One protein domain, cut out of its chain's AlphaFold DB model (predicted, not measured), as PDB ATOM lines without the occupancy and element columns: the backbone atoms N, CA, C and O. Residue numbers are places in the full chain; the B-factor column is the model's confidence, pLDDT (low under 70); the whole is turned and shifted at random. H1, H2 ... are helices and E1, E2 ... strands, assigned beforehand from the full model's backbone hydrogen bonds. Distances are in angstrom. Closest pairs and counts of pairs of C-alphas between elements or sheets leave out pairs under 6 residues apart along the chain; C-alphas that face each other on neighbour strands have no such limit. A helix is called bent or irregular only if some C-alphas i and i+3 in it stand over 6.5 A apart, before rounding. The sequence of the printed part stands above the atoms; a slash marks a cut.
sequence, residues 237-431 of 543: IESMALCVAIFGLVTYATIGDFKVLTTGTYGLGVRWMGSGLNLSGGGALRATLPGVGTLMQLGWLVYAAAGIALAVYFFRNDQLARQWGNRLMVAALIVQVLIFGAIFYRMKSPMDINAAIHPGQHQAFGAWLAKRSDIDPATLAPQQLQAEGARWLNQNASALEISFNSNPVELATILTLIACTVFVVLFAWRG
ATOM      1  N   ILE A 237     115.278  76.022  91.606       91.31
ATOM      2  CA  ILE A 237     114.921  76.457  92.966       91.31
ATOM      3  C   ILE A 237     115.859  75.826  93.992       91.31
ATOM      4  O   ILE A 237     116.228  76.471  94.966       91.31
ATOM      5  N   GLU A 238     116.326  74.606  93.734       93.94
ATOM      6  CA  GLU A 238     117.285  73.906  94.581       93.94
ATOM      7  C   GLU A 238     118.624  74.649  94.707       93.94
ATOM      8  O   GLU A 238     119.275  74.553  95.744       93.94
ATOM      9  N   SER A 239     119.034  75.429  93.697       92.50
ATOM     10  CA  SER A 239     120.256  76.241  93.772       92.50
ATOM     11  C   SER A 239     120.057  77.394  94.745       92.50
ATOM     12  O   SER A 239     120.922  77.670  95.571       92.50
ATOM     13  N   MET A 240     118.881  78.022  94.699       92.31
ATOM     14  CA  MET A 240     118.509  79.062  95.655       92.31
ATOM     15  C   MET A 240     118.342  78.479  97.058       92.31
ATOM     16  O   MET A 240     118.835  79.062  98.016       92.31
ATOM     17  N   ALA A 241     117.722  77.303  97.179       95.81
ATOM     18  CA  ALA A 241     117.578  76.584  98.437       95.81
ATOM     19  C   ALA A 241     118.937  76.279  99.077       95.81
ATOM     20  O   ALA A 241     119.103  76.497 100.273       95.81
ATOM     21  N   LEU A 242     119.922  75.847  98.281       95.94
ATOM     22  CA  LEU A 242     121.277  75.593  98.762       95.94
ATOM     23  C   LEU A 242     121.956  76.885  99.231       95.94
ATOM     24  O   LEU A 242     122.531  76.903 100.316       95.94
ATOM     25  N   CYS A 243     121.842  77.979  98.470       94.00
ATOM     26  CA  CYS A 243     122.357  79.283  98.894       94.00
ATOM     27  C   CYS A 243     121.714  79.752 100.207       94.00
ATOM     28  O   CYS A 243     122.421  80.204 101.104       94.00
ATOM     29  N   VAL A 244     120.392  79.607 100.348       95.56
ATOM     30  CA  VAL A 244     119.666  79.955 101.580       95.56
ATOM     31  C   VAL A 244     120.075  79.046 102.737       95.56
ATOM     32  O   VAL A 244     120.217  79.532 103.855       95.56
ATOM     33  N   ALA A 245     120.325  77.759 102.489       97.00
ATOM     34  CA  ALA A 245     120.813  76.846 103.513       97.00
ATOM     35  C   ALA A 245     122.215  77.229 104.003       97.00
ATOM     36  O   ALA A 245     122.433  77.317 105.207       97.00
ATOM     37  N   ILE A 246     123.141  77.541 103.091       95.69
ATOM     38  CA  ILE A 246     124.486  78.028 103.438       95.69
ATOM     39  C   ILE A 246     124.396  79.352 104.205       95.69
ATOM     40  O   ILE A 246     125.026  79.502 105.249       95.69
ATOM     41  N   PHE A 247     123.574  80.292 103.731       92.69
ATOM     42  CA  PHE A 247     123.340  81.556 104.424       92.69
ATOM     43  C   PHE A 247     122.771  81.336 105.835       92.69
ATOM     44  O   PHE A 247     123.219  81.985 106.779       92.69
ATOM     45  N   GLY A 248     121.851  80.381 106.003       92.81
ATOM     46  CA  GLY A 248     121.304  79.993 107.303       92.81
ATOM     47  C   GLY A 248     122.337  79.379 108.244       92.81
ATOM     48  O   GLY A 248     122.358  79.719 109.426       92.81
ATOM     49  N   LEU A 249     123.235  78.541 107.721       94.25
ATOM     50  CA  LEU A 249     124.346  77.971 108.486       94.25
ATOM     51  C   LEU A 249     125.300  79.047 108.995       94.25
ATOM     52  O   LEU A 249     125.641  79.039 110.177       94.25
ATOM     53  N   VAL A 250     125.702  79.971 108.120       90.69
ATOM     54  CA  VAL A 250     126.572  81.096 108.487       90.69
ATOM     55  C   VAL A 250     125.871  81.969 109.522       90.69
ATOM     56  O   VAL A 250     126.425  82.205 110.588       90.69
ATOM     57  N   THR A 251     124.621  82.352 109.255       86.75
ATOM     58  CA  THR A 251     123.789  83.171 110.146       86.75
ATOM     59  C   THR A 251     123.719  82.593 111.555       86.75
ATOM     60  O   THR A 251     124.093  83.257 112.519       86.75
ATOM     61  N   TYR A 252     123.253  81.350 111.699       88.69
ATOM     62  CA  TYR A 252     123.104  80.735 113.016       88.69
ATOM     63  C   TYR A 252     124.442  80.470 113.702       88.69
ATOM     64  O   TYR A 252     124.491  80.488 114.929       88.69
ATOM     65  N   ALA A 253     125.517  80.259 112.936       86.56
ATOM     66  CA  ALA A 253     126.851  80.145 113.506       86.56
ATOM     67  C   ALA A 253     127.343  81.468 114.090       86.56
ATOM     68  O   ALA A 253     127.973  81.456 115.140       86.56
ATOM     69  N   THR A 254     127.049  82.599 113.448       81.00
ATOM     70  CA  THR A 254     127.548  83.911 113.879       81.00
ATOM     71  C   THR A 254     126.649  84.618 114.896       81.00
ATOM     72  O   THR A 254     127.114  85.540 115.561       81.00
ATOM     73  N   ILE A 255     125.380  84.216 115.051       81.94
ATOM     74  CA  ILE A 255     124.465  84.812 116.045       81.94
ATOM     75  C   ILE A 255     124.995  84.595 117.472       81.94
ATOM     76  O   ILE A 255     125.371  83.483 117.854       81.94
ATOM     77  N   GLY A 256     124.970  85.657 118.287       72.94
ATOM     78  CA  GLY A 256     125.386  85.608 119.686       72.94
ATOM     79  C   GLY A 256     126.876  85.315 119.875       72.94
ATOM     80  O   GLY A 256     127.229  84.635 120.837       72.94
ATOM     81  N   ASP A 257     127.734  85.775 118.958       77.62
ATOM     82  CA  ASP A 257     129.188  85.558 118.973       77.62
ATOM     83  C   ASP A 257     129.563  84.071 119.069       77.62
ATOM     84  O   ASP A 257     130.347  83.662 119.926       77.62
ATOM     85  N   PHE A 258     128.947  83.232 118.230       83.75
ATOM     86  CA  PHE A 258     129.120  81.770 118.204       83.75
ATOM     87  C   PHE A 258     128.597  81.008 119.434       83.75
ATOM     88  O   PHE A 258     128.529  79.774 119.403       83.75
ATOM     89  N   LYS A 259     128.134  81.702 120.485       82.56
ATOM     90  CA  LYS A 259     127.639  81.078 121.729       82.56
ATOM     91  C   LYS A 259     126.422  80.190 121.506       82.56
ATOM     92  O   LYS A 259     126.238  79.200 122.212       82.56
ATOM     93  N   VAL A 260     125.610  80.493 120.493       86.06
ATOM     94  CA  VAL A 260     124.486  79.632 120.112       86.06
ATOM     95  C   VAL A 260     124.974  78.219 119.791       86.06
ATOM     96  O   VAL A 260     124.383  77.255 120.268       86.06
ATOM     97  N   LEU A 261     126.075  78.073 119.048       87.75
ATOM     98  CA  LEU A 261     126.611  76.758 118.704       87.75
ATOM     99  C   LEU A 261     127.415  76.138 119.847       87.75
ATOM    100  O   LEU A 261     127.234  74.955 120.119       87.75
ATOM    101  N   THR A 262     128.261  76.914 120.530       87.56
ATOM    102  CA  THR A 262     129.184  76.362 121.536       87.56
ATOM    103  C   THR A 262     128.502  76.005 122.852       87.56
ATOM    104  O   THR A 262     128.817  74.977 123.441       87.56
ATOM    105  N   THR A 263     127.584  76.848 123.332       86.81
ATOM    106  CA  THR A 263     126.960  76.703 124.659       86.81
ATOM    107  C   THR A 263     125.450  76.501 124.595       86.81
ATOM    108  O   THR A 263     124.839  76.222 125.623       86.81
ATOM    109  N   GLY A 264     124.819  76.633 123.423       88.06
ATOM    110  CA  GLY A 264     123.361  76.514 123.294       88.06
ATOM    111  C   GLY A 264     122.602  77.662 123.959       88.06
ATOM    112  O   GLY A 264     121.412  77.538 124.252       88.06
ATOM    113  N   THR A 265     123.280  78.783 124.213       88.69
ATOM    114  CA  THR A 265     122.711  79.951 124.891       88.69
ATOM    115  C   THR A 265     122.475  81.077 123.897       88.69
ATOM    116  O   THR A 265     123.377  81.445 123.147       88.69
ATOM    117  N   TYR A 266     121.287  81.668 123.947       89.50
ATOM    118  CA  TYR A 266     120.945  82.889 123.225       89.50
ATOM    119  C   TYR A 266     120.429  83.905 124.236       89.50
ATOM    120  O   TYR A 266     119.608  83.547 125.080       89.50
ATOM    121  N   GLY A 267     120.896  85.147 124.170       87.38
ATOM    122  CA  GLY A 267     120.449  86.197 125.080       87.38
ATOM    123  C   GLY A 267     120.160  87.496 124.355       87.38
ATOM    124  O   GLY A 267     120.797  87.788 123.349       87.38
ATOM    125  N   LEU A 268     119.226  88.282 124.872       86.56
ATOM    126  CA  LEU A 268     118.881  89.609 124.358       86.56
ATOM    127  C   LEU A 268     119.384  90.689 125.315       86.56
ATOM    128  O   LEU A 268     119.585  90.417 126.500       86.56
ATOM    129  N   GLY A 269     119.602  91.901 124.811       85.00
ATOM    130  CA  GLY A 269     120.069  92.997 125.650       85.00
ATOM    131  C   GLY A 269     119.023  93.467 126.655       85.00
ATOM    132  O   GLY A 269     117.815  93.277 126.477       85.00
ATOM    133  N   VAL A 270     119.520  94.080 127.724       85.56
ATOM    134  CA  VAL A 270     118.722  94.527 128.868       85.56
ATOM    135  C   VAL A 270     118.566  96.050 128.847       85.56
ATOM    136  O   VAL A 270     119.501  96.788 128.536       85.56
ATOM    137  N   ARG A 271     117.371  96.530 129.183       84.56
ATOM    138  CA  ARG A 271     117.028  97.944 129.365       84.56
ATOM    139  C   ARG A 271     116.579  98.175 130.805       84.56
ATOM    140  O   ARG A 271     115.947  97.310 131.400       84.56
ATOM    141  N   TRP A 272     116.874  99.350 131.346       85.50
ATOM    142  CA  TRP A 272     116.411  99.779 132.660       85.50
ATOM    143  C   TRP A 272     115.271 100.791 132.549       85.50
ATOM    144  O   TRP A 272     115.417 101.853 131.945       85.50
ATOM    145  N   MET A 273     114.138 100.478 133.170       82.75
ATOM    146  CA  MET A 273     112.912 101.275 133.111       82.75
ATOM    147  C   MET A 273     112.916 102.497 134.026       82.75
ATOM    148  O   MET A 273     112.149 103.421 133.778       82.75
ATOM    149  N   GLY A 274     113.795 102.553 135.034       75.31
ATOM    150  CA  GLY A 274     113.876 103.703 135.944       75.31
ATOM    151  C   GLY A 274     114.215 105.020 135.236       75.31
ATOM    152  O   GLY A 274     113.746 106.078 135.646       75.31
ATOM    153  N   SER A 275     114.968 104.957 134.133       67.75
ATOM    154  CA  SER A 275     115.260 106.115 133.280       67.75
ATOM    155  C   SER A 275     115.159 105.821 131.776       67.75
ATOM    156  O   SER A 275     115.642 106.611 130.969       67.75
ATOM    157  N   GLY A 276     114.619 104.657 131.388       63.59
ATOM    158  CA  GLY A 276     114.575 104.184 129.995       63.59
ATOM    159  C   GLY A 276     115.941 103.840 129.383       63.59
ATOM    160  O   GLY A 276     116.040 103.662 128.172       63.59
ATOM    161  N   LEU A 277     116.999 103.754 130.194       72.88
ATOM    162  CA  LEU A 277     118.376 103.593 129.734       72.88
ATOM    163  C   LEU A 277     118.612 102.203 129.135       72.88
ATOM    164  O   LEU A 277     118.388 101.184 129.789       72.88
ATOM    165  N   ASN A 278     119.121 102.157 127.906       72.31
ATOM    166  CA  ASN A 278     119.578 100.917 127.291       72.31
ATOM    167  C   ASN A 278     120.947 100.520 127.873       72.31
ATOM    168  O   ASN A 278     121.904 101.284 127.763       72.31
ATOM    169  N   LEU A 279     121.036  99.340 128.496       73.69
ATOM    170  CA  LEU A 279     122.251  98.851 129.166       73.69
ATOM    171  C   LEU A 279     123.112  97.959 128.257       73.69
ATOM    172  O   LEU A 279     124.107  97.390 128.697       73.69
ATOM    173  N   SER A 280     122.716  97.804 126.992       62.59
ATOM    174  CA  SER A 280     123.448  96.983 126.024       62.59
ATOM    175  C   SER A 280     124.594  97.719 125.316       62.59
ATOM    176  O   SER A 280     125.565  97.071 124.934       62.59
ATOM    177  N   GLY A 281     124.525  99.052 125.186       54.25
ATOM    178  CA  GLY A 281     125.574  99.881 124.571       54.25
ATOM    179  C   GLY A 281     126.705 100.204 125.553       54.25
ATOM    180  O   GLY A 281     126.452 100.724 126.640       54.25
ATOM    181  N   GLY A 282     127.946  99.862 125.198       51.97
ATOM    182  CA  GLY A 282     129.149 100.091 126.012       51.97
ATOM    183  C   GLY A 282     129.332  99.176 127.238       51.97
ATOM    184  O   GLY A 282     130.372  99.257 127.885       51.97
ATOM    185  N   GLY A 283     128.370  98.304 127.567       55.12
ATOM    186  CA  GLY A 283     128.337  97.578 128.848       55.12
ATOM    187  C   GLY A 283     127.566  96.254 128.855       55.12
ATOM    188  O   GLY A 283     127.049  95.871 129.895       55.12
ATOM    189  N   ALA A 284     127.491  95.565 127.710       64.12
ATOM    190  CA  ALA A 284     127.363  94.108 127.515       64.12
ATOM    191  C   ALA A 284     126.297  93.286 128.276       64.12
ATOM    192  O   ALA A 284     126.383  92.057 128.236       64.12
ATOM    193  N   LEU A 285     125.293  93.874 128.932       82.50
ATOM    194  CA  LEU A 285     124.294  93.066 129.635       82.50
ATOM    195  C   LEU A 285     123.323  92.383 128.672       82.50
ATOM    196  O   LEU A 285     122.494  93.026 128.020       82.50
ATOM    197  N   ARG A 286     123.400  91.052 128.638       86.75
ATOM    198  CA  ARG A 286     122.493  90.163 127.915       86.75
ATOM    199  C   ARG A 286     121.876  89.149 128.867       86.75
ATOM    200  O   ARG A 286     122.590  88.390 129.528       86.75
ATOM    201  N   ALA A 287     120.550  89.105 128.871       90.06
ATOM    202  CA  ALA A 287     119.769  88.116 129.593       90.06
ATOM    203  C   ALA A 287     119.538  86.893 128.700       90.06
ATOM    204  O   ALA A 287     119.031  87.012 127.580       90.06
ATOM    205  N   THR A 288     119.924  85.716 129.186       91.88
ATOM    206  CA  THR A 288     119.776  84.450 128.460       91.88
ATOM    207  C   THR A 288     118.307  84.051 128.398       91.88
ATOM    208  O   THR A 288     117.636  83.984 129.422       91.88
ATOM    209  N   LEU A 289     117.809  83.733 127.204       91.81
ATOM    210  CA  LEU A 289     116.453  83.238 126.994       91.81
ATOM    211  C   LEU A 289     116.433  81.702 127.067       91.81
ATOM    212  O   LEU A 289     116.966  81.040 126.166       91.81
ATOM    213  N   PRO A 290     115.786  81.100 128.082       90.81
ATOM    214  CA  PRO A 290     115.801  79.652 128.260       90.81
ATOM    215  C   PRO A 290     115.197  78.901 127.065       90.81
ATOM    216  O   PRO A 290     114.057  79.150 126.658       90.81
ATOM    217  N   GLY A 291     115.960  77.948 126.524       91.06
ATOM    218  CA  GLY A 291     115.557  77.057 125.427       91.06
ATOM    219  C   GLY A 291     115.643  77.654 124.017       91.06
ATOM    220  O   GLY A 291     115.622  76.899 123.049       91.06
ATOM    221  N   VAL A 292     115.793  78.976 123.866       93.38
ATOM    222  CA  VAL A 292     115.878  79.610 122.535       93.38
ATOM    223  C   VAL A 292     117.170  79.219 121.817       93.38
ATOM    224  O   VAL A 292     117.127  78.876 120.639       93.38
ATOM    225  N   GLY A 293     118.309  79.204 122.518       92.69
ATOM    226  CA  GLY A 293     119.587  78.816 121.912       92.69
ATOM    227  C   GLY A 293     119.597  77.360 121.427       92.69
ATOM    228  O   GLY A 293     120.050  77.091 120.320       92.69
ATOM    229  N   THR A 294     118.984  76.435 122.171       93.44
ATOM    230  CA  THR A 294     118.805  75.037 121.736       93.44
ATOM    231  C   THR A 294     117.917  74.923 120.494       93.44
ATOM    232  O   THR A 294     118.222  74.156 119.582       93.44
ATOM    233  N   LEU A 295     116.838  75.710 120.408       94.81
ATOM    234  CA  LEU A 295     116.013  75.765 119.195       94.81
ATOM    235  C   LEU A 295     116.803  76.305 117.994       94.81
ATOM    236  O   LEU A 295     116.643  75.800 116.886       94.81
ATOM    237  N   MET A 296     117.684  77.286 118.202       94.38
ATOM    238  CA  MET A 296     118.571  77.786 117.147       94.38
ATOM    239  C   MET A 296     119.607  76.742 116.705       94.38
ATOM    240  O   MET A 296     119.842  76.613 115.506       94.38
ATOM    241  N   GLN A 297     120.163  75.940 117.624       95.31
ATOM    242  CA  GLN A 297     121.016  74.793 117.272       95.31
ATOM    243  C   GLN A 297     120.258  73.767 116.420       95.31
ATOM    244  O   GLN A 297     120.784  73.289 115.415       95.31
ATOM    245  N   LEU A 298     119.001  73.465 116.770       95.88
ATOM    246  CA  LEU A 298     118.139  72.621 115.941       95.88
ATOM    247  C   LEU A 298     117.936  73.236 114.549       95.88
ATOM    248  O   LEU A 298     118.073  72.535 113.550       95.88
ATOM    249  N   GLY A 299     117.663  74.541 114.471       95.69
ATOM    250  CA  GLY A 299     117.561  75.265 113.203       95.69
ATOM    251  C   GLY A 299     118.822  75.122 112.348       95.69
ATOM    252  O   GLY A 299     118.729  74.797 111.164       95.69
ATOM    253  N   TRP A 300     119.999  75.277 112.959       96.06
ATOM    254  CA  TRP A 300     121.289  75.075 112.297       96.06
ATOM    255  C   TRP A 300     121.442  73.645 111.756       96.06
ATOM    256  O   TRP A 300     121.783  73.466 110.588       96.06
ATOM    257  N   LEU A 301     121.110  72.624 112.555       97.31
ATOM    258  CA  LEU A 301     121.174  71.217 112.135       97.31
ATOM    259  C   LEU A 301     120.223  70.906 110.974       97.31
ATOM    260  O   LEU A 301     120.597  70.187 110.047       97.31
ATOM    261  N   VAL A 302     119.007  71.460 110.992       98.00
ATOM    262  CA  VAL A 302     118.042  71.276 109.899       98.00
ATOM    263  C   VAL A 302     118.561  71.913 108.608       98.00
ATOM    264  O   VAL A 302     118.472  71.287 107.549       98.00
ATOM    265  N   TYR A 303     119.174  73.099 108.679       97.88
ATOM    266  CA  TYR A 303     119.835  73.701 107.517       97.88
ATOM    267  C   TYR A 303     121.040  72.903 107.030       97.88
ATOM    268  O   TYR A 303     121.225  72.784 105.819       97.88
ATOM    269  N   ALA A 304     121.826  72.317 107.936       98.06
ATOM    270  CA  ALA A 304     122.953  71.464 107.568       98.06
ATOM    271  C   ALA A 304     122.461  70.236 106.796       98.06
ATOM    272  O   ALA A 304     122.951  69.947 105.704       98.06
ATOM    273  N   ALA A 305     121.429  69.566 107.315       98.38
ATOM    274  CA  ALA A 305     120.805  68.428 106.654       98.38
ATOM    275  C   ALA A 305     120.212  68.813 105.286       98.38
ATOM    276  O   ALA A 305     120.421  68.094 104.306       98.38
ATOM    277  N   ALA A 306     119.520  69.957 105.194       98.06
ATOM    278  CA  ALA A 306     118.976  70.463 103.934       98.06
ATOM    279  C   ALA A 306     120.091  70.736 102.912       98.06
ATOM    280  O   ALA A 306     120.008  70.280 101.771       98.06
ATOM    281  N   GLY A 307     121.154  71.427 103.334       97.38
ATOM    282  CA  GLY A 307     122.313  71.742 102.504       97.38
ATOM    283  C   GLY A 307     123.020  70.489 101.991       97.38
ATOM    284  O   GLY A 307     123.305  70.402 100.799       97.38
ATOM    285  N   ILE A 308     123.225  69.482 102.849       98.00
ATOM    286  CA  ILE A 308     123.813  68.193 102.459       98.00
ATOM    287  C   ILE A 308     122.920  67.476 101.442       98.00
ATOM    288  O   ILE A 308     123.414  67.050 100.401       98.00
ATOM    289  N   ALA A 309     121.613  67.369 101.695       97.81
ATOM    290  CA  ALA A 309     120.684  66.707 100.777       97.81
ATOM    291  C   ALA A 309     120.650  67.395  99.398       97.81
ATOM    292  O   ALA A 309     120.712  66.731  98.361       97.81
ATOM    293  N   LEU A 310     120.628  68.731  99.373       97.25
ATOM    294  CA  LEU A 310     120.672  69.514  98.139       97.25
ATOM    295  C   LEU A 310     122.022  69.380  97.421       97.25
ATOM    296  O   LEU A 310     122.045  69.211  96.203       97.25
ATOM    297  N   ALA A 311     123.141  69.389  98.148       96.25
ATOM    298  CA  ALA A 311     124.463  69.160  97.572       96.25
ATOM    299  C   ALA A 311     124.570  67.757  96.952       96.25
ATOM    300  O   ALA A 311     125.009  67.623  95.812       96.25
ATOM    301  N   VAL A 312     124.098  66.716  97.648       97.06
ATOM    302  CA  VAL A 312     124.038  65.346  97.114       97.06
ATOM    303  C   VAL A 312     123.211  65.298  95.830       97.06
ATOM    304  O   VAL A 312     123.651  64.688  94.856       97.06
ATOM    305  N   TYR A 313     122.066  65.984  95.784       96.19
ATOM    306  CA  TYR A 313     121.295  66.127  94.550       96.19
ATOM    307  C   TYR A 313     122.117  66.777  93.426       96.19
ATOM    308  O   TYR A 313     122.121  66.257  92.313       96.19
ATOM    309  N   PHE A 314     122.857  67.855  93.689       94.62
ATOM    310  CA  PHE A 314     123.680  68.501  92.660       94.62
ATOM    311  C   PHE A 314     124.814  67.615  92.137       94.62
ATOM    312  O   PHE A 314     125.056  67.603  90.933       94.62
ATOM    313  N   PHE A 315     125.484  66.859  93.011       95.25
ATOM    314  CA  PHE A 315     126.626  66.027  92.619       95.25
ATOM    315  C   PHE A 315     126.233  64.668  92.037       95.25
ATOM    316  O   PHE A 315     126.959  64.131  91.205       95.25
ATOM    317  N   ARG A 316     125.110  64.088  92.477       96.12
ATOM    318  CA  ARG A 316     124.689  62.726  92.092       96.12
ATOM    319  C   ARG A 316     123.417  62.684  91.248       96.12
ATOM    320  O   ARG A 316     123.010  61.606  90.834       96.12
ATOM    321  N   ASN A 317     122.782  63.832  91.007       94.12
ATOM    322  CA  ASN A 317     121.477  63.947  90.345       94.12
ATOM    323  C   ASN A 317     120.371  63.092  91.009       94.12
ATOM    324  O   ASN A 317     119.427  62.647  90.355       94.12
ATOM    325  N   ASP A 318     120.491  62.865  92.322       95.81
ATOM    326  CA  ASP A 318     119.604  62.008  93.113       95.81
ATOM    327  C   ASP A 318     118.271  62.717  93.430       95.81
ATOM    328  O   ASP A 318     118.221  63.716  94.155       95.81
ATOM    329  N   GLN A 319     117.165  62.186  92.898       95.94
ATOM    330  CA  GLN A 319     115.826  62.751  93.096       95.94
ATOM    331  C   GLN A 319     115.283  62.554  94.517       95.94
ATOM    332  O   GLN A 319     114.483  63.370  94.977       95.94
ATOM    333  N   LEU A 320     115.707  61.510  95.231       96.44
ATOM    334  CA  LEU A 320     115.326  61.311  96.627       96.44
ATOM    335  C   LEU A 320     116.009  62.368  97.501       96.44
ATOM    336  O   LEU A 320     115.343  63.007  98.318       96.44
ATOM    337  N   ALA A 321     117.296  62.631  97.261       96.56
ATOM    338  CA  ALA A 321     118.027  63.705  97.932       96.56
ATOM    339  C   ALA A 321     117.382  65.081  97.679       96.56
ATOM    340  O   ALA A 321     117.203  65.866  98.610       96.56
ATOM    341  N   ARG A 322     116.918  65.336  96.448       96.12
ATOM    342  CA  ARG A 322     116.141  66.537  96.102       96.12
ATOM    343  C   ARG A 322     114.851  66.666  96.917       96.12
ATOM    344  O   ARG A 322     114.573  67.729  97.471       96.12
ATOM    345  N   GLN A 323     114.051  65.600  96.987       95.94
ATOM    346  CA  GLN A 323     112.787  65.604  97.735       95.94
ATOM    347  C   GLN A 323     113.014  65.857  99.227       95.94
ATOM    348  O   GLN A 323     112.302  66.666  99.827       95.94
ATOM    349  N   TRP A 324     114.017  65.201  99.817       97.38
ATOM    350  CA  TRP A 324     114.389  65.425 101.212       97.38
ATOM    351  C   TRP A 324     114.925  66.831 101.446       97.38
ATOM    352  O   TRP A 324     114.484  67.468 102.396       97.38
ATOM    353  N   GLY A 325     115.775  67.354 100.560       96.56
ATOM    354  CA  GLY A 325     116.244  68.739 100.619       96.56
ATOM    355  C   GLY A 325     115.082  69.729 100.687       96.56
ATOM    356  O   GLY A 325     115.014  70.541 101.606       96.56
ATOM    357  N   ASN A 326     114.094  69.589  99.801       95.56
ATOM    358  CA  ASN A 326     112.914  70.458  99.792       95.56
ATOM    359  C   ASN A 326     112.045  70.305 101.057       95.56
ATOM    360  O   ASN A 326     111.587  71.304 101.611       95.56
ATOM    361  N   ARG A 327     111.844  69.079 101.563       97.31
ATOM    362  CA  ARG A 327     111.122  68.844 102.831       97.31
ATOM    363  C   ARG A 327     111.856  69.440 104.031       97.31
ATOM    364  O   ARG A 327     111.217  70.001 104.917       97.31
ATOM    365  N   LEU A 328     113.184  69.354 104.049       98.12
ATOM    366  CA  LEU A 328     114.016  69.927 105.102       98.12
ATOM    367  C   LEU A 328     114.004  71.458 105.065       98.12
ATOM    368  O   LEU A 328     114.007  72.067 106.126       98.12
ATOM    369  N   MET A 329     113.876  72.091 103.893       98.00
ATOM    370  CA  MET A 329     113.642  73.543 103.814       98.00
ATOM    371  C   MET A 329     112.295  73.953 104.431       98.00
ATOM    372  O   MET A 329     112.213  74.979 105.102       98.00
ATOM    373  N   VAL A 330     111.242  73.141 104.268       97.81
ATOM    374  CA  VAL A 330     109.956  73.363 104.960       97.81
ATOM    375  C   VAL A 330     110.112  73.175 106.470       97.81
ATOM    376  O   VAL A 330     109.625  73.996 107.243       97.81
ATOM    377  N   ALA A 331     110.825  72.132 106.903       97.94
ATOM    378  CA  ALA A 331     111.129  71.924 108.317       97.94
ATOM    379  C   ALA A 331     111.938  73.095 108.902       97.94
ATOM    380  O   ALA A 331     111.628  73.552 110.000       97.94
ATOM    381  N   ALA A 332     112.910  73.630 108.154       97.62
ATOM    382  CA  ALA A 332     113.693  74.797 108.549       97.62
ATOM    383  C   ALA A 332     112.787  76.012 108.777       97.62
ATOM    384  O   ALA A 332     112.887  76.654 109.819       97.62
ATOM    385  N   LEU A 333     111.843  76.269 107.865       97.31
ATOM    386  CA  LEU A 333     110.867  77.350 108.018       97.31
ATOM    387  C   LEU A 333     110.011  77.184 109.282       97.31
ATOM    388  O   LEU A 333     109.801  78.146 110.017       97.31
ATOM    389  N   ILE A 334     109.534  75.968 109.562       97.31
ATOM    390  CA  ILE A 334     108.758  75.687 110.779       97.31
ATOM    391  C   ILE A 334     109.606  75.978 112.021       97.31
ATOM    392  O   ILE A 334     109.161  76.705 112.907       97.31
ATOM    393  N   VAL A 335     110.838  75.464 112.071       96.88
ATOM    394  CA  VAL A 335     111.755  75.691 113.197       96.88
ATOM    395  C   VAL A 335     112.046  77.179 113.380       96.88
ATOM    396  O   VAL A 335     112.056  77.658 114.507       96.88
ATOM    397  N   GLN A 336     112.198  77.946 112.302       95.19
ATOM    398  CA  GLN A 336     112.380  79.395 112.385       95.19
ATOM    399  C   GLN A 336     111.191  80.134 112.976       95.19
ATOM    400  O   GLN A 336     111.374  81.001 113.830       95.19
ATOM    401  N   VAL A 337     109.979  79.794 112.536       94.00
ATOM    402  CA  VAL A 337     108.752  80.375 113.087       94.00
ATOM    403  C   VAL A 337     108.633  80.031 114.574       94.00
ATOM    404  O   VAL A 337     108.269  80.897 115.370       94.00
ATOM    405  N   LEU A 338     109.015  78.812 114.971       95.62
ATOM    406  CA  LEU A 338     109.078  78.406 116.377       95.62
ATOM    407  C   LEU A 338     110.144  79.179 117.164       95.62
ATOM    408  O   LEU A 338     109.848  79.621 118.269       95.62
ATOM    409  N   ILE A 339     111.346  79.389 116.614       93.75
ATOM    410  CA  ILE A 339     112.401  80.208 117.240       93.75
ATOM    411  C   ILE A 339     111.885  81.628 117.465       93.75
ATOM    412  O   ILE A 339     111.957  82.141 118.580       93.75
ATOM    413  N   PHE A 340     111.331  82.252 116.423       90.62
ATOM    414  CA  PHE A 340     110.796  83.606 116.505       90.62
ATOM    415  C   PHE A 340     109.676  83.683 117.551       90.62
ATOM    416  O   PHE A 340     109.750  84.491 118.474       90.62
ATOM    417  N   GLY A 341     108.696  82.776 117.494       91.50
ATOM    418  CA  GLY A 341     107.622  82.686 118.485       91.50
ATOM    419  C   GLY A 341     108.128  82.456 119.914       91.50
ATOM    420  O   GLY A 341     107.631  83.089 120.845       91.50
ATOM    421  N   ALA A 342     109.151  81.615 120.095       92.88
ATOM    422  CA  ALA A 342     109.763  81.349 121.393       92.88
ATOM    423  C   ALA A 342     110.433  82.599 121.977       92.88
ATOM    424  O   ALA A 342     110.282  82.852 123.170       92.88
ATOM    425  N   ILE A 343     111.112  83.411 121.158       91.00
ATOM    426  CA  ILE A 343     111.692  84.684 121.611       91.00
ATOM    427  C   ILE A 343     110.588  85.603 122.158       91.00
ATOM    428  O   ILE A 343     110.676  86.052 123.302       91.00
ATOM    429  N   PHE A 344     109.512  85.824 121.393       88.00
ATOM    430  CA  PHE A 344     108.393  86.675 121.829       88.00
ATOM    431  C   PHE A 344     107.688  86.137 123.073       88.00
ATOM    432  O   PHE A 344     107.350  86.903 123.977       88.00
ATOM    433  N   TYR A 345     107.475  84.823 123.131       91.19
ATOM    434  CA  TYR A 345     106.880  84.174 124.291       91.19
ATOM    435  C   TYR A 345     107.740  84.379 125.543       91.19
ATOM    436  O   TYR A 345     107.215  84.772 126.586       91.19
ATOM    437  N   ARG A 346     109.062  84.180 125.442       90.19
ATOM    438  CA  ARG A 346     109.992  84.362 126.566       90.19
ATOM    439  C   ARG A 346     110.075  85.804 127.041       90.19
ATOM    440  O   ARG A 346     110.175  86.008 128.241       90.19
ATOM    441  N   MET A 347     109.977  86.777 126.141       86.31
ATOM    442  CA  MET A 347     109.969  88.192 126.520       86.31
ATOM    443  C   MET A 347     108.707  88.619 127.270       86.31
ATOM    444  O   MET A 347     108.773  89.507 128.109       86.31
ATOM    445  N   LYS A 348     107.553  88.012 126.967       86.75
ATOM    446  CA  LYS A 348     106.284  88.320 127.650       86.75
ATOM    447  C   LYS A 348     106.047  87.488 128.908       86.75
ATOM    448  O   LYS A 348     105.150  87.804 129.684       86.75
ATOM    449  N   SER A 349     106.796  86.405 129.083       88.19
ATOM    450  CA  SER A 349     106.664  85.520 130.238       88.19
ATOM    451  C   SER A 349     107.398  86.106 131.448       88.19
ATOM    452  O   SER A 349     108.490  86.644 131.268       88.19
ATOM    453  N   PRO A 350     106.869  85.959 132.678       85.19
ATOM    454  CA  PRO A 350     107.599  86.334 133.885       85.19
ATOM    455  C   PRO A 350     108.957  85.623 133.942       85.19
ATOM    456  O   PRO A 350     109.028  84.395 133.854       85.19
ATOM    457  N   MET A 351     110.032  86.397 134.070       87.62
ATOM    458  CA  MET A 351     111.406  85.907 134.148       87.62
ATOM    459  C   MET A 351     112.190  86.786 135.117       87.62
ATOM    460  O   MET A 351     112.094  88.009 135.054       87.62
ATOM    461  N   ASP A 352     112.990  86.164 135.982       89.69
ATOM    462  CA  ASP A 352     114.002  86.889 136.746       89.69
ATOM    463  C   ASP A 352     115.165  87.242 135.808       89.69
ATOM    464  O   ASP A 352     116.023  86.414 135.492       89.69
ATOM    465  N   ILE A 353     115.145  88.477 135.307       89.69
ATOM    466  CA  ILE A 353     116.132  88.987 134.351       89.69
ATOM    467  C   ILE A 353     117.519  89.062 134.987       89.69
ATOM    468  O   ILE A 353     118.507  88.791 134.308       89.69
ATOM    469  N   ASN A 354     117.600  89.376 136.281       90.31
ATOM    470  CA  ASN A 354     118.869  89.434 136.996       90.31
ATOM    471  C   ASN A 354     119.506  88.038 137.074       90.31
ATOM    472  O   ASN A 354     120.673  87.873 136.732       90.31
ATOM    473  N   ALA A 355     118.717  87.009 137.394       90.38
ATOM    474  CA  ALA A 355     119.186  85.622 137.359       90.38
ATOM    475  C   ALA A 355     119.533  85.126 135.939       90.38
ATOM    476  O   ALA A 355     120.357  84.224 135.779       90.38
ATOM    477  N   ALA A 356     118.915  85.696 134.900       91.00
ATOM    478  CA  ALA A 356     119.185  85.354 133.502       91.00
ATOM    479  C   ALA A 356     120.472  85.996 132.941       91.00
ATOM    480  O   ALA A 356     120.944  85.592 131.868       91.00
ATOM    481  N   ILE A 357     121.042  86.986 133.632       91.12
ATOM    482  CA  ILE A 357     122.328  87.602 133.291       91.12
ATOM    483  C   ILE A 357     123.457  86.704 133.805       91.12
ATOM    484  O   ILE A 357     123.510  86.324 134.971       91.12
ATOM    485  N   HIS A 358     124.399  86.359 132.926       89.06
ATOM    486  CA  HIS A 358     125.521  85.509 133.319       89.06
ATOM    487  C   HIS A 358     126.487  86.283 134.241       89.06
ATOM    488  O   HIS A 358     126.937  87.358 133.839       89.06
ATOM    489  N   PRO A 359     126.919  85.734 135.398       88.81
ATOM    490  CA  PRO A 359     127.776  86.450 136.353       88.81
ATOM    491  C   PRO A 359     129.099  86.967 135.777       88.81
ATOM    492  O   PRO A 359     129.618  87.989 136.217       88.81
ATOM    493  N   GLY A 360     129.629  86.298 134.747       87.06
ATOM    494  CA  GLY A 360     130.814  86.760 134.014       87.06
ATOM    495  C   GLY A 360     130.642  88.116 133.312       87.06
ATOM    496  O   GLY A 360     131.632  88.726 132.932       87.06
ATOM    497  N   GLN A 361     129.409  88.611 133.155       89.12
ATOM    498  CA  GLN A 361     129.127  89.935 132.590       89.12
ATOM    499  C   GLN A 361     129.231  91.058 133.638       89.12
ATOM    500  O   GLN A 361     129.409  92.216 133.268       89.12
ATOM    501  N   HIS A 362     129.160  90.742 134.939       90.75
ATOM    502  CA  HIS A 362     129.087  91.752 136.004       90.75
ATOM    503  C   HIS A 362     130.328  92.646 136.070       90.75
ATOM    504  O   HIS A 362     130.201  93.833 136.343       90.75
ATOM    505  N   GLN A 363     131.519  92.106 135.793       90.00
ATOM    506  CA  GLN A 363     132.754  92.893 135.784       90.00
ATOM    507  C   GLN A 363     132.755  93.935 134.657       90.00
ATOM    508  O   GLN A 363     133.057  95.101 134.901       90.00
ATOM    509  N   ALA A 364     132.403  93.526 133.434       87.69
ATOM    510  CA  ALA A 364     132.335  94.428 132.285       87.69
ATOM    511  C   ALA A 364     131.251  95.497 132.482       87.69
ATOM    512  O   ALA A 364     131.472  96.671 132.193       87.69
ATOM    513  N   PHE A 365     130.108  95.101 133.043       89.56
ATOM    514  CA  PHE A 365     129.044  96.034 133.385       89.56
ATOM    515  C   PHE A 365     129.462  97.024 134.485       89.56
ATOM    516  O   PHE A 365     129.203  98.216 134.359       89.56
ATOM    517  N   GLY A 366     130.173  96.571 135.522       89.25
ATOM    518  CA  GLY A 366     130.734  97.451 136.549       89.25
ATOM    519  C   GLY A 366     131.729  98.466 135.985       89.25
ATOM    520  O   GLY A 366     131.658  99.643 136.319       89.25
ATOM    521  N   ALA A 367     132.596  98.050 135.055       88.19
ATOM    522  CA  ALA A 367     133.498  98.969 134.354       88.19
ATOM    523  C   ALA A 367     132.730 100.038 133.558       88.19
ATOM    524  O   ALA A 367     133.106 101.210 133.549       88.19
ATOM    525  N   TRP A 368     131.627  99.649 132.915       87.31
ATOM    526  CA  TRP A 368     130.760 100.591 132.215       87.31
ATOM    527  C   TRP A 368     130.067 101.579 133.165       87.31
ATOM    528  O   TRP A 368     130.023 102.773 132.864       87.31
ATOM    529  N   LEU A 369     129.576 101.112 134.321       87.38
ATOM    530  CA  LEU A 369     129.005 101.980 135.358       87.38
ATOM    531  C   LEU A 369     130.037 102.997 135.857       87.38
ATOM    532  O   LEU A 369     129.742 104.190 135.860       87.38
ATOM    533  N   ALA A 370     131.250 102.541 136.184       87.88
ATOM    534  CA  ALA A 370     132.342 103.396 136.644       87.88
ATOM    535  C   ALA A 370     132.635 104.517 135.635       87.88
ATOM    536  O   ALA A 370     132.585 105.694 135.994       87.88
ATOM    537  N   LYS A 371     132.799 104.176 134.348       86.25
ATOM    538  CA  LYS A 371     133.027 105.161 133.278       86.25
ATOM    539  C   LYS A 371     131.895 106.191 133.184       86.25
ATOM    540  O   LYS A 371     132.141 107.365 132.928       86.25
ATOM    541  N   ARG A 372     130.647 105.766 133.392       82.62
ATOM    542  CA  ARG A 372     129.466 106.643 133.357       82.62
ATOM    543  C   ARG A 372     129.362 107.551 134.588       82.62
ATOM    544  O   ARG A 372     128.737 108.605 134.511       82.62
ATOM    545  N   SER A 373     129.984 107.147 135.688       85.12
ATOM    546  CA  SER A 373     130.165 107.934 136.907       85.12
ATOM    547  C   SER A 373     131.458 108.761 136.909       85.12
ATOM    548  O   SER A 373     131.828 109.273 137.961       85.12
ATOM    549  N   ASP A 374     132.121 108.908 135.754       85.69
ATOM    550  CA  ASP A 374     133.391 109.634 135.586       85.69
ATOM    551  C   ASP A 374     134.552 109.044 136.415       85.69
ATOM    552  O   ASP A 374     135.484 109.732 136.828       85.69
ATOM    553  N   ILE A 375     134.488 107.734 136.674       88.38
ATOM    554  CA  ILE A 375     135.532 106.955 137.340       88.38
ATOM    555  C   ILE A 375     136.263 106.144 136.274       88.38
ATOM    556  O   ILE A 375     135.646 105.366 135.546       88.38
ATOM    557  N   ASP A 376     137.587 106.282 136.199       87.75
ATOM    558  CA  ASP A 376     138.410 105.460 135.310       87.75
ATOM    559  C   ASP A 376     138.410 103.992 135.789       87.75
ATOM    560  O   ASP A 376     138.958 103.702 136.861       87.75
ATOM    561  N   PRO A 377     137.847 103.039 135.015       85.19
ATOM    562  CA  PRO A 377     137.781 101.636 135.416       85.19
ATOM    563  C   PRO A 377     139.155 100.997 135.640       85.19
ATOM    564  O   PRO A 377     139.249 100.027 136.390       85.19
ATOM    565  N   ALA A 378     140.218 101.529 135.025       88.81
ATOM    566  CA  ALA A 378     141.581 101.023 135.195       88.81
ATOM    567  C   ALA A 378     142.123 101.225 136.621       88.81
ATOM    568  O   ALA A 378     143.073 100.554 137.026       88.81
ATOM    569  N   THR A 379     141.511 102.126 137.395       90.06
ATOM    570  CA  THR A 379     141.888 102.402 138.790       90.06
ATOM    571  C   THR A 379     141.269 101.422 139.793       90.06
ATOM    572  O   THR A 379     141.687 101.388 140.951       90.06
ATOM    573  N   LEU A 380     140.297 100.608 139.365       90.31
ATOM    574  CA  LEU A 380     139.549  99.685 140.217       90.31
ATOM    575  C   LEU A 380     139.990  98.233 139.997       90.31
ATOM    576  O   LEU A 380     140.269  97.799 138.879       90.31
ATOM    577  N   ALA A 381     140.006  97.437 141.070       93.25
ATOM    578  CA  ALA A 381     140.309  96.014 140.954       93.25
ATOM    579  C   ALA A 381     139.163  95.266 140.230       93.25
ATOM    580  O   ALA A 381     137.990  95.547 140.492       93.25
ATOM    581  N   PRO A 382     139.450  94.233 139.410       90.56
ATOM    582  CA  PRO A 382     138.428  93.442 138.711       90.56
ATOM    583  C   PRO A 382     137.290  92.930 139.606       90.56
ATOM    584  O   PRO A 382     136.120  92.966 139.228       90.56
ATOM    585  N   GLN A 383     137.621  92.500 140.826       92.88
ATOM    586  CA  GLN A 383     136.647  92.015 141.806       92.88
ATOM    587  C   GLN A 383     135.743  93.133 142.344       92.88
ATOM    588  O   GLN A 383     134.570  92.886 142.620       92.88
ATOM    589  N   GLN A 384     136.261  94.360 142.475       92.31
ATOM    590  CA  GLN A 384     135.467  95.520 142.885       92.31
ATOM    591  C   GLN A 384     134.447  95.871 141.801       92.31
ATOM    592  O   GLN A 384     133.266  95.990 142.113       92.31
ATOM    593  N   LEU A 385     134.879  95.916 140.537       91.50
ATOM    594  CA  LEU A 385     133.998  96.141 139.386       91.50
ATOM    595  C   LEU A 385     132.902  95.072 139.300       91.50
ATOM    596  O   LEU A 385     131.726  95.380 139.124       91.50
ATOM    597  N   GLN A 386     133.267  93.801 139.487       92.75
ATOM    598  CA  GLN A 386     132.299  92.707 139.506       92.75
ATOM    599  C   GLN A 386     131.275  92.855 140.641       92.75
ATOM    600  O   GLN A 386     130.077  92.655 140.420       92.75
ATOM    601  N   ALA A 387     131.726  93.199 141.850       93.62
ATOM    602  CA  ALA A 387     130.854  93.396 143.003       93.62
ATOM    603  C   ALA A 387     129.928  94.610 142.829       93.62
ATOM    604  O   ALA A 387     128.764  94.554 143.224       93.62
ATOM    605  N   GLU A 388     130.428  95.687 142.227       91.25
ATOM    606  CA  GLU A 388     129.658  96.887 141.909       91.25
ATOM    607  C   GLU A 388     128.559  96.592 140.884       91.25
ATOM    608  O   GLU A 388     127.387  96.861 141.155       91.25
ATOM    609  N   GLY A 389     128.909  95.944 139.767       90.50
ATOM    610  CA  GLY A 389     127.942  95.535 138.750       90.50
ATOM    611  C   GLY A 389     126.855  94.618 139.319       90.50
ATOM    612  O   GLY A 389     125.666  94.863 139.113       90.50
ATOM    613  N   ALA A 390     127.241  93.612 140.110       93.12
ATOM    614  CA  ALA A 390     126.294  92.706 140.766       93.12
ATOM    615  C   ALA A 390     125.372  93.436 141.760       93.12
ATOM    616  O   ALA A 390     124.169  93.179 141.809       93.12
ATOM    617  N   ARG A 391     125.921  94.363 142.555       94.06
ATOM    618  CA  ARG A 391     125.145  95.154 143.519       94.06
ATOM    619  C   ARG A 391     124.118  96.030 142.812       94.06
ATOM    620  O   ARG A 391     122.962  96.045 143.232       94.06
ATOM    621  N   TRP A 392     124.525  96.721 141.749       92.12
ATOM    622  CA  TRP A 392     123.630  97.578 140.976       92.12
ATOM    623  C   TRP A 392     122.482  96.773 140.364       92.12
ATOM    624  O   TRP A 392     121.323  97.175 140.475       92.12
ATOM    625  N   LEU A 393     122.786  95.609 139.781       91.94
ATOM    626  CA  LEU A 393     121.780  94.713 139.210       91.94
ATOM    627  C   LEU A 393     120.773  94.241 140.257       91.94
ATOM    628  O   LEU A 393     119.571  94.346 140.033       91.94
ATOM    629  N   ASN A 394     121.249  93.811 141.427       92.88
ATOM    630  CA  ASN A 394     120.380  93.394 142.527       92.88
ATOM    631  C   ASN A 394     119.465  94.532 143.012       92.88
ATOM    632  O   ASN A 394     118.298  94.295 143.308       92.88
ATOM    633  N   GLN A 395     119.975  95.767 143.075       92.81
ATOM    634  CA  GLN A 395     119.196  96.939 143.493       92.81
ATOM    635  C   GLN A 395     118.131  97.346 142.468       92.81
ATOM    636  O   GLN A 395     117.076  97.845 142.849       92.81
ATOM    637  N   ASN A 396     118.399  97.131 141.179       92.00
ATOM    638  CA  ASN A 396     117.542  97.579 140.081       92.00
ATOM    639  C   ASN A 396     116.750  96.445 139.416       92.00
ATOM    640  O   ASN A 396     116.059  96.696 138.430       92.00
ATOM    641  N   ALA A 397     116.822  95.218 139.946       89.25
ATOM    642  CA  ALA A 397     116.300  94.004 139.316       89.25
ATOM    643  C   ALA A 397     114.823  94.107 138.897       89.25
ATOM    644  O   ALA A 397     114.456  93.648 137.818       89.25
ATOM    645  N   SER A 398     113.987  94.753 139.715       88.56
ATOM    646  CA  SER A 398     112.551  94.931 139.450       88.56
ATOM    647  C   SER A 398     112.236  95.876 138.287       88.56
ATOM    648  O   SER A 398     111.121  95.854 137.774       88.56
ATOM    649  N   ALA A 399     113.198  96.703 137.872       89.38
ATOM    650  CA  ALA A 399     113.061  97.675 136.793       89.38
ATOM    651  C   ALA A 399     113.835  97.268 135.526       89.38
ATOM    652  O   ALA A 399     114.003  98.094 134.628       89.38
ATOM    653  N   LEU A 400     114.347  96.037 135.448       89.19
ATOM    654  CA  LEU A 400     115.010  95.526 134.248       89.19
ATOM    655  C   LEU A 400     113.982  94.943 133.273       89.19
ATOM    656  O   LEU A 400     113.044  94.263 133.675       89.19
ATOM    657  N   GLU A 401     114.193  95.170 131.980       87.69
ATOM    658  CA  GLU A 401     113.408  94.604 130.882       87.69
ATOM    659  C   GLU A 401     114.326  94.082 129.773       87.69
ATOM    660  O   GLU A 401     115.421  94.596 129.552       87.69
ATOM    661  N   ILE A 402     113.860  93.086 129.024       86.88
ATOM    662  CA  ILE A 402     114.542  92.613 127.814       86.88
ATOM    663  C   ILE A 402     114.129  93.494 126.627       86.88
ATOM    664  O   ILE A 402     112.946  93.783 126.453       86.88
ATOM    665  N   SER A 403     115.081  93.887 125.777       78.56
ATOM    666  CA  SER A 403     114.829  94.768 124.631       78.56
ATOM    667  C   SER A 403     115.461  94.260 123.336       78.56
ATOM    668  O   SER A 403     116.639  93.895 123.306       78.56
ATOM    669  N   PHE A 404     114.698  94.311 122.239       73.31
ATOM    670  CA  PHE A 404     115.188  94.020 120.884       73.31
ATOM    671  C   PHE A 404     116.092  95.114 120.312       73.31
ATOM    672  O   PHE A 404     116.980  94.809 119.521       73.31
ATOM    673  N   ASN A 405     115.916  96.364 120.752       65.44
ATOM    674  CA  ASN A 405     116.656  97.522 120.231       65.44
ATOM    675  C   ASN A 405     118.169  97.411 120.483       65.44
ATOM    676  O   ASN A 405     118.961  98.128 119.888       65.44
ATOM    677  N   SER A 406     118.566  96.521 121.392       60.25
ATOM    678  CA  SER A 406     119.956  96.245 121.738       60.25
ATOM    679  C   SER A 406     120.735  95.483 120.665       60.25
ATOM    680  O   SER A 406     121.958  95.569 120.633       60.25
ATOM    681  N   ASN A 407     120.055  94.702 119.818       69.06
ATOM    682  CA  ASN A 407     120.720  93.882 118.810       69.06
ATOM    683  C   ASN A 407     119.848  93.686 117.561       69.06
ATOM    684  O   ASN A 407     119.346  92.589 117.287       69.06
ATOM    685  N   PRO A 408     119.658  94.762 116.784       70.50
ATOM    686  CA  PRO A 408     118.843  94.714 115.579       70.50
ATOM    687  C   PRO A 408     119.428  93.796 114.495       70.50
ATOM    688  O   PRO A 408     118.677  93.304 113.658       70.50
ATOM    689  N   VAL A 409     120.736  93.519 114.514       74.31
ATOM    690  CA  VAL A 409     121.421  92.682 113.512       74.31
ATOM    691  C   VAL A 409     121.001  91.226 113.617       74.31
ATOM    692  O   VAL A 409     120.621  90.622 112.614       74.31
ATOM    693  N   GLU A 410     121.043  90.649 114.823       78.12
ATOM    694  CA  GLU A 410     120.664  89.248 115.033       78.12
ATOM    695  C   GLU A 410     119.213  89.014 114.605       78.12
ATOM    696  O   GLU A 410     118.915  88.082 113.853       78.12
ATOM    697  N   LEU A 411     118.320  89.922 115.000       79.44
ATOM    698  CA  LEU A 411     116.918  89.855 114.616       79.44
ATOM    699  C   LEU A 411     116.720  90.052 113.112       79.44
ATOM    700  O   LEU A 411     115.956  89.307 112.493       79.44
ATOM    701  N   ALA A 412     117.432  91.006 112.509       80.88
ATOM    702  CA  ALA A 412     117.372  91.231 111.076       80.88
ATOM    703  C   ALA A 412     117.825  90.015 110.281       80.88
ATOM    704  O   ALA A 412     117.221  89.682 109.257       80.88
ATOM    705  N   THR A 413     118.834  89.310 110.781       82.19
ATOM    706  CA  THR A 413     119.349  88.112 110.128       82.19
ATOM    707  C   THR A 413     118.345  86.959 110.228       82.19
ATOM    708  O   THR A 413     118.063  86.316 109.218       82.19
ATOM    709  N   ILE A 414     117.705  86.757 111.390       86.62
ATOM    710  CA  ILE A 414     116.636  85.752 111.564       86.62
ATOM    711  C   ILE A 414     115.445  86.045 110.638       86.62
ATOM    712  O   ILE A 414     114.961  85.148 109.947       86.62
ATOM    713  N   LEU A 415     114.983  87.299 110.589       89.31
ATOM    714  CA  LEU A 415     113.856  87.714 109.747       89.31
ATOM    715  C   LEU A 415     114.165  87.588 108.251       89.31
ATOM    716  O   LEU A 415     113.334  87.096 107.485       89.31
ATOM    717  N   THR A 416     115.370  87.984 107.840       90.19
ATOM    718  CA  THR A 416     115.833  87.826 106.454       90.19
ATOM    719  C   THR A 416     115.885  86.350 106.074       90.19
ATOM    720  O   THR A 416     115.414  85.971 105.003       90.19
ATOM    721  N   LEU A 417     116.379  85.492 106.970       92.56
ATOM    722  CA  LEU A 417     116.449  84.058 106.725       92.56
ATOM    723  C   LEU A 417     115.054  83.414 106.615       92.56
ATOM    724  O   LEU A 417     114.847  82.580 105.728       92.56
ATOM    725  N   ILE A 418     114.080  83.852 107.426       94.19
ATOM    726  CA  ILE A 418     112.665  83.470 107.272       94.19
ATOM    727  C   ILE A 418     112.159  83.873 105.887       94.19
ATOM    728  O   ILE A 418     111.633  83.029 105.164       94.19
ATOM    729  N   ALA A 419     112.348  85.131 105.480       92.81
ATOM    730  CA  ALA A 419     111.872  85.629 104.189       92.81
ATOM    731  C   ALA A 419     112.479  84.855 103.004       92.81
ATOM    732  O   ALA A 419     111.752  84.416 102.108       92.81
ATOM    733  N   CYS A 420     113.793  84.610 103.027       93.75
ATOM    734  CA  CYS A 420     114.482  83.798 102.025       93.75
ATOM    735  C   CYS A 420     113.954  82.354 101.977       93.75
ATOM    736  O   CYS A 420     113.790  81.784 100.898       93.75
ATOM    737  N   THR A 421     113.650  81.762 103.133       95.88
ATOM    738  CA  THR A 421     113.152  80.380 103.215       95.88
ATOM    739  C   THR A 421     111.703  80.277 102.761       95.88
ATOM    740  O   THR A 421     111.373  79.370 101.999       95.88
ATOM    741  N   VAL A 422     110.850  81.241 103.130       94.94
ATOM    742  CA  VAL A 422     109.484  81.376 102.599       94.94
ATOM    743  C   VAL A 422     109.519  81.477 101.079       94.94
ATOM    744  O   VAL A 422     108.766  80.771 100.414       94.94
ATOM    745  N   PHE A 423     110.408  82.304 100.525       92.50
ATOM    746  CA  PHE A 423     110.571  82.435  99.080       92.50
ATOM    747  C   PHE A 423     110.912  81.088  98.426       92.50
ATOM    748  O   PHE A 423     110.226  80.664  97.495       92.50
ATOM    749  N   VAL A 424     111.917  80.373  98.943       94.38
ATOM    750  CA  VAL A 424     112.305  79.050  98.424       94.38
ATOM    751  C   VAL A 424     111.144  78.058  98.502       94.38
ATOM    752  O   VAL A 424     110.837  77.404  97.508       94.38
ATOM    753  N   VAL A 425     110.468  77.963  99.650       94.94
ATOM    754  CA  VAL A 425     109.344  77.036  99.857       94.94
ATOM    755  C   VAL A 425     108.173  77.368  98.928       94.94
ATOM    756  O   VAL A 425     107.600  76.467  98.312       94.94
ATOM    757  N   LEU A 426     107.843  78.652  98.773       91.94
ATOM    758  CA  LEU A 426     106.760  79.119  97.908       91.94
ATOM    759  C   LEU A 426     107.009  78.734  96.444       91.94
ATOM    760  O   LEU A 426     106.138  78.141  95.800       91.94
ATOM    761  N   PHE A 427     108.205  79.027  95.927       90.75
ATOM    762  CA  PHE A 427     108.558  78.721  94.541       90.75
ATOM    763  C   PHE A 427     108.821  77.226  94.306       90.75
ATOM    764  O   PHE A 427     108.537  76.734  93.216       90.75
ATOM    765  N   ALA A 428     109.268  76.472  95.315       89.94
ATOM    766  CA  ALA A 428     109.351  75.013  95.231       89.94
ATOM    767  C   ALA A 428     107.960  74.361  95.142       89.94
ATOM    768  O   ALA A 428     107.795  73.350  94.463       89.94
ATOM    769  N   TRP A 429     106.954  74.942  95.805       87.81
ATOM    770  CA  TRP A 429     105.591  74.410  95.820       87.81
ATOM    771  C   TRP A 429     104.774  74.791  94.578       87.81
ATOM    772  O   TRP A 429     104.138  73.924  93.976       87.81
ATOM    773  N   ARG A 430     104.766  76.074  94.183       86.44
ATOM    774  CA  ARG A 430     103.936  76.585  93.069       86.44
ATOM    775  C   ARG A 430     104.658  77.524  92.100       86.44
ATOM    776  O   ARG A 430     104.016  78.322  91.414       86.44
ATOM    777  N   GLY A 431     105.976  77.383  91.969       84.25
ATOM    778  CA  GLY A 431     106.786  78.209  91.072       84.25
ATOM    779  C   GLY A 431     106.295  78.210  89.624       84.25
ATOM    780  O   GLY A 431     106.164  79.280  89.046       84.25
TER     781      GLY A 431
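Overview. This is residues 237 to 431 of the 543 residues of the protein "Heme exporter protein C" of Chloracidobacterium thermophilum (strain B) (UniProt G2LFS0). A long bundle of four helices, H1, H3, H4 and H8, runs up and down, each against the one before it in the chain, and at one end it meets a small head. The head holds a small sheet, E2 E1 E3, all antiparallel, with short H5 beside it and H6 and H7 crossed at right angles at the far end. You have 195 printed residues, with eight named helices and three named strands in the order H1 H2 E1 E2 H3 H4 H5 H6 H7 E3 H8, mostly helix by class. The outline is a rod of 65 by 31 by 22 A, loose, with a radius of gyration of the C-alphas of 20.5 A.

Arrangement. Start at H1, residues 237 to 254, the hub, which touches four helices. H2, residues 259 to 263, touches H1 only at the corner, C-alphas 253 and 261 being closest at 6.2 A. H3, residues 292 to 316, touches H1 at C-alphas 245 and 303, 5.2 A apart, opposite ways at 36 degrees, only just a steep tilt. H4, residues 319 to 348, forms a helical hairpin with H3, closest at C-alphas 306 and 325, 4.6 A, at a shallow tilt of 15 degrees. H8, residues 408 to 431, touches H1 at C-alphas 241 and 424, 5.8 A, opposite ways at a shallow tilt of 18 degrees. H3 and H8 are apart. In the sheet, E1, residues 267 to 272, forms a hairpin with E2, residues 286 to 288, where N 268 and O 287 are 3.0 A apart. E3, residues 400 to 403, is the other neighbour of E1, with N 271 and O 401 at 2.8 A. H5, residues 353 to 356, is on the sheet at a height of 7.1 A; H4 only grazes it with residues 343 to 348. H7, residues 382 to 399, grazes it with residues 393 to 399, and is about perpendicular, at 90 degrees, to H6, residues 359 to 372; their C-alphas 363 and 386 are closest at 3.8 A. Every O i to N i+4 pair is within hydrogen-bond range in H1, H2, H3, H4 and H8, against 8 of 10 in H6 and 12 of 14 in H7; H5 is too short for one.

Along the chain. Find C-alpha 237 at (114.921, 76.457, 92.966); H1 runs 25.5 A from there. H3 spans 35.9 A, H4 44.0 A, H7 25.8 A and H8 31.9 A, ending at C-alpha 431, (106.786, 78.209, 91.072). H7 has a kink of 28 degrees near residue 393 and is irregular, C-alphas 395 and 398 being 8.0 A apart; H6, 20.5 A long, is only just irregular, with C-alphas 360 and 363 at 6.7 A.

Size, cuts and confidence. The C-alphas of Gln 319 and Thr 379 are the farthest apart, 65.9 A. The printed part has no cut; the E1 to E2 link is long, with 13 residues. Mean pLDDT of the printed part is 88.9, and residues 275 to 276, 280 to 284 and 405 to 407 are under 70.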